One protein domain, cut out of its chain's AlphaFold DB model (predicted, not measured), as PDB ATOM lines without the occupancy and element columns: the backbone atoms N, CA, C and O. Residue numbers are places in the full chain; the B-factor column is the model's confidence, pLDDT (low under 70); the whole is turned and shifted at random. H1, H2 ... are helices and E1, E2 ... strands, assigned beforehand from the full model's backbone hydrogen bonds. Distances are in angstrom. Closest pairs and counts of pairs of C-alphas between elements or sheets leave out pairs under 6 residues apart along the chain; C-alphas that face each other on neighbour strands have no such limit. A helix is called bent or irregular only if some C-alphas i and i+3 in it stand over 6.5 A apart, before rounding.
ATOM      1  N   ARG A   9      20.985   7.308 -40.969       87.88
ATOM      2  CA  ARG A   9      21.012   5.937 -41.474       87.88
ATOM      3  C   ARG A   9      21.547   5.961 -42.888       87.88
ATOM      4  O   ARG A   9      20.936   6.550 -43.767       87.88
ATOM      5  N   ASP A  10      22.653   5.270 -43.093       86.19
ATOM      6  CA  ASP A  10      23.180   4.940 -44.419       86.19
ATOM      7  C   ASP A  10      23.415   3.423 -44.562       86.19
ATOM      8  O   ASP A  10      23.778   2.936 -45.625       86.19
ATOM      9  N   ASP A  11      23.150   2.656 -43.498       82.50
ATOM     10  CA  ASP A  11      23.446   1.227 -43.353       82.50
ATOM     11  C   ASP A  11      22.278   0.294 -43.720       82.50
ATOM     12  O   ASP A  11      22.396  -0.927 -43.612       82.50
ATOM     13  N   VAL A  12      21.128   0.846 -44.119       82.44
ATOM     14  CA  VAL A  12      19.930   0.071 -44.470       82.44
ATOM     15  C   VAL A  12      19.442   0.493 -45.855       82.44
ATOM     16  O   VAL A  12      19.042   1.641 -46.062       82.44
ATOM     17  N   ALA A  13      19.463  -0.446 -46.804       85.12
ATOM     18  CA  ALA A  13      18.981  -0.225 -48.164       85.12
ATOM     19  C   ALA A  13      17.515   0.243 -48.150       85.12
ATOM     20  O   ALA A  13      16.680  -0.337 -47.459       85.12
ATOM     21  N   GLY A  14      17.216   1.319 -48.880       87.56
ATOM     22  CA  GLY A  14      15.893   1.958 -48.887       87.56
ATOM     23  C   GLY A  14      15.636   2.954 -47.746       87.56
ATOM     24  O   GLY A  14      14.632   3.655 -47.785       87.56
ATOM     25  N   TYR A  15      16.547   3.073 -46.772       85.50
ATOM     26  CA  TYR A  15      16.440   4.007 -45.640       85.50
ATOM     27  C   TYR A  15      17.613   4.998 -45.562       85.50
ATOM     28  O   TYR A  15      17.782   5.672 -44.543       85.50
ATOM     29  N   SER A  16      18.431   5.094 -46.619       89.00
ATOM     30  CA  SER A  16      19.545   6.049 -46.667       89.00
ATOM     31  C   SER A  16      19.043   7.482 -46.496       89.00
ATOM     32  O   SER A  16      18.028   7.873 -47.071       89.00
ATOM     33  N   GLY A  17      19.748   8.259 -45.678       88.38
ATOM     34  CA  GLY A  17      19.402   9.640 -45.364       88.38
ATOM     35  C   GLY A  17      18.358   9.800 -44.254       88.38
ATOM     36  O   GLY A  17      18.188  10.913 -43.761       88.38
ATOM     37  N   MET A  18      17.691   8.728 -43.812       90.81
ATOM     38  CA  MET A  18      16.707   8.815 -42.728       90.81
ATOM     39  C   MET A  18      17.380   8.945 -41.361       90.81
ATOM     40  O   MET A  18      18.475   8.435 -41.133       90.81
ATOM     41  N   ALA A  19      16.703   9.586 -40.413       90.44
ATOM     42  CA  ALA A  19      17.206   9.692 -39.051       90.44
ATOM     43  C   ALA A  19      17.171   8.336 -38.321       90.44
ATOM     44  O   ALA A  19      16.223   7.548 -38.420       90.44
ATOM     45  N   ARG A  20      18.203   8.078 -37.523       90.88
ATOM     46  CA  ARG A  20      18.159   7.109 -36.429       90.88
ATOM     47  C   ARG A  20      17.294   7.683 -35.309       90.88
ATOM     48  O   ARG A  20      17.227   8.896 -35.121       90.88
ATOM     49  N   ARG A  21      16.628   6.806 -34.551       93.94
ATOM     50  CA  ARG A  21      16.011   7.219 -33.288       93.94
ATOM     51  C   ARG A  21      17.160   7.572 -32.346       93.94
ATOM     52  O   ARG A  21      17.976   6.705 -32.045       93.94
ATOM     53  N   THR A  22      17.219   8.827 -31.933       95.56
ATOM     54  CA  THR A  22      18.338   9.381 -31.173       95.56
ATOM     55  C   THR A  22      17.803  10.331 -30.115       95.56
ATOM     56  O   THR A  22      16.804  11.011 -30.344       95.56
ATOM     57  N   ILE A  23      18.471  10.376 -28.968       97.50
ATOM     58  CA  ILE A  23      18.200  11.312 -27.883       97.50
ATOM     59  C   ILE A  23      19.512  12.000 -27.520       97.50
ATOM     60  O   ILE A  23      20.528  11.336 -27.313       97.50
ATOM     61  N   PHE A  24      19.467  13.324 -27.421       97.50
ATOM     62  CA  PHE A  24      20.533  14.146 -26.859       97.50
ATOM     63  C   PHE A  24      19.985  14.870 -25.637       97.50
ATOM     64  O   PHE A  24      18.873  15.398 -25.688       97.50
ATOM     65  N   ILE A  25      20.772  14.917 -24.567       98.12
ATOM     66  CA  ILE A  25      20.518  15.812 -23.439       98.12
ATOM     67  C   ILE A  25      21.576  16.905 -23.510       98.12
ATOM     68  O   ILE A  25      22.777  16.619 -23.519       98.12
ATOM     69  N   ILE A  26      21.110  18.143 -23.633       97.31
ATOM     70  CA  ILE A  26      21.930  19.325 -23.882       97.31
ATOM     71  C   ILE A  26      21.719  20.286 -22.715       97.31
ATOM     72  O   ILE A  26      20.578  20.512 -22.311       97.31
ATOM     73  N   ASP A  27      22.812  20.810 -22.173       96.69
ATOM     74  CA  ASP A  27      22.789  21.774 -21.073       96.69
ATOM     75  C   ASP A  27      22.483  23.208 -21.548       96.69
ATOM     76  O   ASP A  27      22.314  23.473 -22.746       96.69
ATOM     77  N   ARG A  28      22.419  24.168 -20.617       95.75
ATOM     78  CA  ARG A  28      22.117  25.575 -20.947       95.75
ATOM     79  C   ARG A  28      23.202  26.273 -21.765       95.75
ATOM     80  O   ARG A  28      22.922  27.287 -22.401       95.75
ATOM     81  N   GLN A  29      24.425  25.759 -21.750       96.62
ATOM     82  CA  GLN A  29      25.549  26.261 -22.533       96.62
ATOM     83  C   GLN A  29      25.588  25.646 -23.942       96.62
ATOM     84  O   GLN A  29      26.453  26.005 -24.742       96.62
ATOM     85  N   GLY A  30      24.646  24.756 -24.273       95.88
ATOM     86  CA  GLY A  30      24.570  24.091 -25.570       95.88
ATOM     87  C   GLY A  30      25.500  22.881 -25.698       95.88
ATOM     88  O   GLY A  30      25.733  22.407 -26.810       95.88
ATOM     89  N   VAL A  31      26.041  22.369 -24.590       96.31
ATOM     90  CA  VAL A  31      26.930  21.203 -24.563       96.31
ATOM     91  C   VAL A  31      26.099  19.928 -24.472       96.31
ATOM     92  O   VAL A  31      25.247  19.776 -23.597       96.31
ATOM     93  N   ILE A  32      26.379  18.972 -25.358       96.81
ATOM     94  CA  ILE A  32      25.810  17.624 -25.278       96.81
ATOM     95  C   ILE A  32      26.418  16.925 -24.059       96.81
ATOM     96  O   ILE A  32      27.604  16.594 -24.052       96.81
ATOM     97  N   ARG A  33      25.607  16.693 -23.026       97.62
ATOM     98  CA  ARG A  33      26.020  16.010 -21.790       97.62
ATOM     99  C   ARG A  33      25.792  14.511 -21.845       97.62
ATOM    100  O   ARG A  33      26.514  13.759 -21.202       97.62
ATOM    101  N   TRP A  34      24.828  14.081 -22.653       97.50
ATOM    102  CA  TRP A  34      24.502  12.675 -22.810       97.50
ATOM    103  C   TRP A  34      23.911  12.384 -24.188       97.50
ATOM    104  O   TRP A  34      23.288  13.245 -24.816       97.50
ATOM    105  N   THR A  35      24.124  11.167 -24.688       96.94
ATOM    106  CA  THR A  35      23.651  10.731 -26.006       96.94
ATOM    107  C   THR A  35      23.212   9.277 -25.976       96.94
ATOM    108  O   THR A  35      23.912   8.411 -25.456       96.94
ATOM    109  N   TRP A  36      22.097   9.001 -26.643       96.44
ATOM    110  CA  TRP A  36      21.661   7.654 -26.979       96.44
ATOM    111  C   TRP A  36      21.282   7.577 -28.448       96.44
ATOM    112  O   TRP A  36      20.500   8.389 -28.933       96.44
ATOM    113  N   VAL A  37      21.815   6.581 -29.152       93.56
ATOM    114  CA  VAL A  37      21.502   6.292 -30.555       93.56
ATOM    115  C   VAL A  37      20.991   4.860 -30.630       93.56
ATOM    116  O   VAL A  37      21.646   3.941 -30.137       93.56
ATOM    117  N   ALA A  38      19.835   4.660 -31.258       92.12
ATOM    118  CA  ALA A  38      19.251   3.335 -31.407       92.12
ATOM    119  C   ALA A  38      20.180   2.378 -32.164       92.12
ATOM    120  O   ALA A  38      20.736   2.721 -33.215       92.12
ATOM    121  N   SER A  39      20.258   1.144 -31.671       87.56
ATOM    122  CA  SER A  39      20.864   0.012 -32.372       87.56
ATOM    123  C   SER A  39      19.782  -0.987 -32.797       87.56
ATOM    124  O   SER A  39      18.606  -0.829 -32.458       87.56
ATOM    125  N   ARG A  40      20.150  -2.020 -33.565       85.44
ATOM    126  CA  ARG A  40      19.194  -3.080 -33.935       85.44
ATOM    127  C   ARG A  40      18.757  -3.889 -32.710       85.44
ATOM    128  O   ARG A  40      17.599  -4.273 -32.620       85.44
ATOM    129  N   GLU A  41      19.667  -4.084 -31.763       90.62
ATOM    130  CA  GLU A  41      19.464  -4.821 -30.511       90.62
ATOM    131  C   GLU A  41      18.662  -4.003 -29.490       90.62
ATOM    132  O   GLU A  41      18.014  -4.567 -28.611       90.62
ATOM    133  N   ARG A  42      18.702  -2.668 -29.596       89.81
ATOM    134  CA  ARG A  42      17.999  -1.726 -28.713       89.81
ATOM    135  C   ARG A  42      17.250  -0.676 -29.545       89.81
ATOM    136  O   ARG A  42      17.714   0.461 -29.672       89.81
ATOM    137  N   PRO A  43      16.095  -1.040 -30.135       91.75
ATOM    138  CA  PRO A  43      15.352  -0.160 -31.041       91.75
ATOM    139  C   PRO A  43      14.606   0.980 -30.325       91.75
ATOM    140  O   PRO A  43      14.199   1.954 -30.967       91.75
ATOM    141  N   GLN A  44      14.411   0.856 -29.010       96.38
ATOM    142  CA  GLN A  44      13.795   1.854 -28.140       96.38
ATOM    143  C   GLN A  44      14.724   2.149 -26.956       96.38
ATOM    144  O   GLN A  44      15.422   1.238 -26.500       96.38
ATOM    145  N   PRO A  45      14.750   3.398 -26.470       97.12
ATOM    146  CA  PRO A  45      15.456   3.738 -25.248       97.12
ATOM    147  C   PRO A  45      14.679   3.236 -24.028       97.12
ATOM    148  O   PRO A  45      13.472   2.992 -24.094       97.12
ATOM    149  N   ASP A  46      15.371   3.156 -22.901       97.12
ATOM    150  CA  ASP A  46      14.720   3.183 -21.596       97.12
ATOM    151  C   ASP A  46      14.359   4.644 -21.283       97.12
ATOM    152  O   ASP A  46      15.236   5.483 -21.070       97.12
ATOM    153  N   TYR A  47      13.066   4.964 -21.336       97.62
ATOM    154  CA  TYR A  47      12.585   6.333 -21.160       97.62
ATOM    155  C   TYR A  47      12.752   6.833 -19.722       97.62
ATOM    156  O   TYR A  47      13.032   8.018 -19.530       97.62
ATOM    157  N   ASP A  48      12.641   5.953 -18.727       98.31
ATOM    158  CA  ASP A  48      12.830   6.332 -17.329       98.31
ATOM    159  C   ASP A  48      14.304   6.650 -17.061       98.31
ATOM    160  O   ASP A  48      14.606   7.652 -16.408       98.31
ATOM    161  N   ALA A  49      15.229   5.881 -17.647       97.25
ATOM    162  CA  ALA A  49      16.661   6.176 -17.587       97.25
ATOM    163  C   ALA A  49      17.010   7.515 -18.258       97.25
ATOM    164  O   ALA A  49      17.768   8.305 -17.697       97.25
ATOM    165  N   VAL A  50      16.421   7.810 -19.426       98.06
ATOM    166  CA  VAL A  50      16.600   9.106 -20.111       98.06
ATOM    167  C   VAL A  50      16.130  10.264 -19.229       98.06
ATOM    168  O   VAL A  50      16.828  11.270 -19.101       98.06
ATOM    169  N   ILE A  51      14.952  10.140 -18.611       98.31
ATOM    170  CA  ILE A  51      14.408  11.174 -17.721       98.31
ATOM    171  C   ILE A  51      15.279  11.326 -16.469       98.31
ATOM    172  O   ILE A  51      15.504  12.449 -16.015       98.31
ATOM    173  N   GLY A  52      15.765  10.216 -15.908       98.38
ATOM    174  CA  GLY A  52      16.680  10.215 -14.770       98.38
ATOM    175  C   GLY A  52      17.970  10.975 -15.070       98.38
ATOM    176  O   GLY A  52      18.341  11.865 -14.306       98.38
ATOM    177  N   GLU A  53      18.589  10.697 -16.215       98.25
ATOM    178  CA  GLU A  53      19.795  11.388 -16.676       98.25
ATOM    179  C   GLU A  53      19.546  12.890 -16.874       98.25
ATOM    180  O   GLU A  53      20.304  13.724 -16.384       98.25
ATOM    181  N   ALA A  54      18.429  13.255 -17.516       98.19
ATOM    182  CA  ALA A  54      18.073  14.655 -17.734       98.19
ATOM    183  C   ALA A  54      17.880  15.418 -16.416       98.19
ATOM    184  O   ALA A  54      18.333  16.555 -16.284       98.19
ATOM    185  N   LYS A  55      17.249  14.786 -15.417       98.12
ATOM    186  CA  LYS A  55      17.113  15.353 -14.067       98.12
ATOM    187  C   LYS A  55      18.463  15.480 -13.363       98.12
ATOM    188  O   LYS A  55      18.694  16.491 -12.708       98.12
ATOM    189  N   GLY A  56      19.334  14.478 -13.495       97.38
ATOM    190  CA  GLY A  56      20.677  14.492 -12.917       97.38
ATOM    191  C   GLY A  56      21.514  15.654 -13.445       97.38
ATOM    192  O   GLY A  56      22.070  16.413 -12.655       97.38
ATOM    193  N   ILE A  57      21.518  15.850 -14.765       96.94
ATOM    194  CA  ILE A  57      22.215  16.966 -15.414       96.94
ATOM    195  C   ILE A  57      21.631  18.306 -14.951       96.94
ATOM    196  O   ILE A  57      22.380  19.153 -14.476       96.94
ATOM    197  N   ALA A  58      20.305  18.472 -14.993       94.94
ATOM    198  CA  ALA A  58      19.649  19.719 -14.593       94.94
ATOM    199  C   ALA A  58      19.843  20.079 -13.107       94.94
ATOM    200  O   ALA A  58      19.783  21.251 -12.751       94.94
ATOM    201  N   GLY A  59      20.038  19.087 -12.231       92.50
ATOM    202  CA  GLY A  59      20.331  19.306 -10.811       92.50
ATOM    203  C   GLY A  59      21.804  19.598 -10.507       92.50
ATOM    204  O   GLY A  59      22.121  19.948  -9.373       92.50
ATOM    205  N   SER A  60      22.693  19.417 -11.487       81.00
ATOM    206  CA  SER A  60      24.137  19.677 -11.374       81.00
ATOM    207  C   SER A  60      24.576  21.033 -11.944       81.00
ATOM    208  O   SER A  60      25.739  21.403 -11.781       81.00
ATOM    209  N   GLU A  61      23.658  21.749 -12.604       68.88
ATOM    210  CA  GLU A  61      23.817  23.126 -13.101       68.88
ATOM    211  C   GLU A  61      23.478  24.172 -12.029       68.88
ATOM    212  O   GLU A  61      24.162  25.221 -12.010       68.88
TER     213      GLU A  61
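What this domain is: This is residues 9 to 61 of the 61 residues of an uncharacterized protein of Actinobacteria bacterium 13_2_20CM_2_66_6 (UniProt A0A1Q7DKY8). A two-stranded hairpin, E1 and E2, has one helix, H1, running alongside over one of its faces, while the other face is bare; before E1 the printed part draws out into a tail, of which residues 11 to 16 stick out. H1 runs in much the same direction as E1, and the link from E2 folds back to bring it over the hairpin. The printed part has 53 residues, with the order E1, E2, H1 and an antiparallel sheet of order E1 - E2. The class is mixed, helices and strands, with under half of the residues, 25 of 53, in named elements. The whole is loose, with a radius of gyration of the C-alphas of 13.7 A, and flat, with spans of 42 by 23 by 9 A.

How they stand to each other: Begin with the sheet, where E1, residues 22 to 26, and E2, residues 32 to 37, form a hairpin. Their N-to-C directions stand at 173 degrees, antiparallel. Look at C-alphas 22 and 37, which face each other at 4.5 A, and at 24 and 35, which face each other at 4.7 A. Across the pair, N 23 and O 36 are 2.8 A apart and N 36 and O 23 are 2.9 A apart, both within hydrogen-bond range. Now look to H1, residues 47 to 60. Its closest C-alpha pair with E1 is that of Ile 25 and Ala 54, 6.3 A apart. Its closest C-alpha pair with E2 is that of Arg 33 and Ile 57, 7.5 A apart. In H1 every O i to N i+4 pair is within hydrogen-bond range.

Where its parts are: Find C-alpha 22 at (18.338, 9.381, -31.173); from there E1 runs 12.8 A to C-alpha 26. E2 begins at C-alpha 32, at (25.810, 17.624, -25.278), and runs 13.2 A to C-alpha 37. H1 begins at C-alpha 47, at (12.585, 6.333, -21.160), and runs 20.2 A to C-alpha 60, at (24.137, 19.677, -11.374); it is neither bent nor irregular.

The domain as a whole: The C-alphas of Ala 13 and Glu 61, the two farthest apart, are 42.4 A from each other. The printed part has no cut and ends at residue 61, the chain's last. The link from E1 to E2, 5 residues, is tight, and the link from E2 to H1, 9 residues, is short. Look before E1 for residues 9 to 21, a long stretch with no named element, in which residues 11 to 16 stand free. The mean pLDDT of the printed part is 93.0, and residue 61 is the one printed residue under 70.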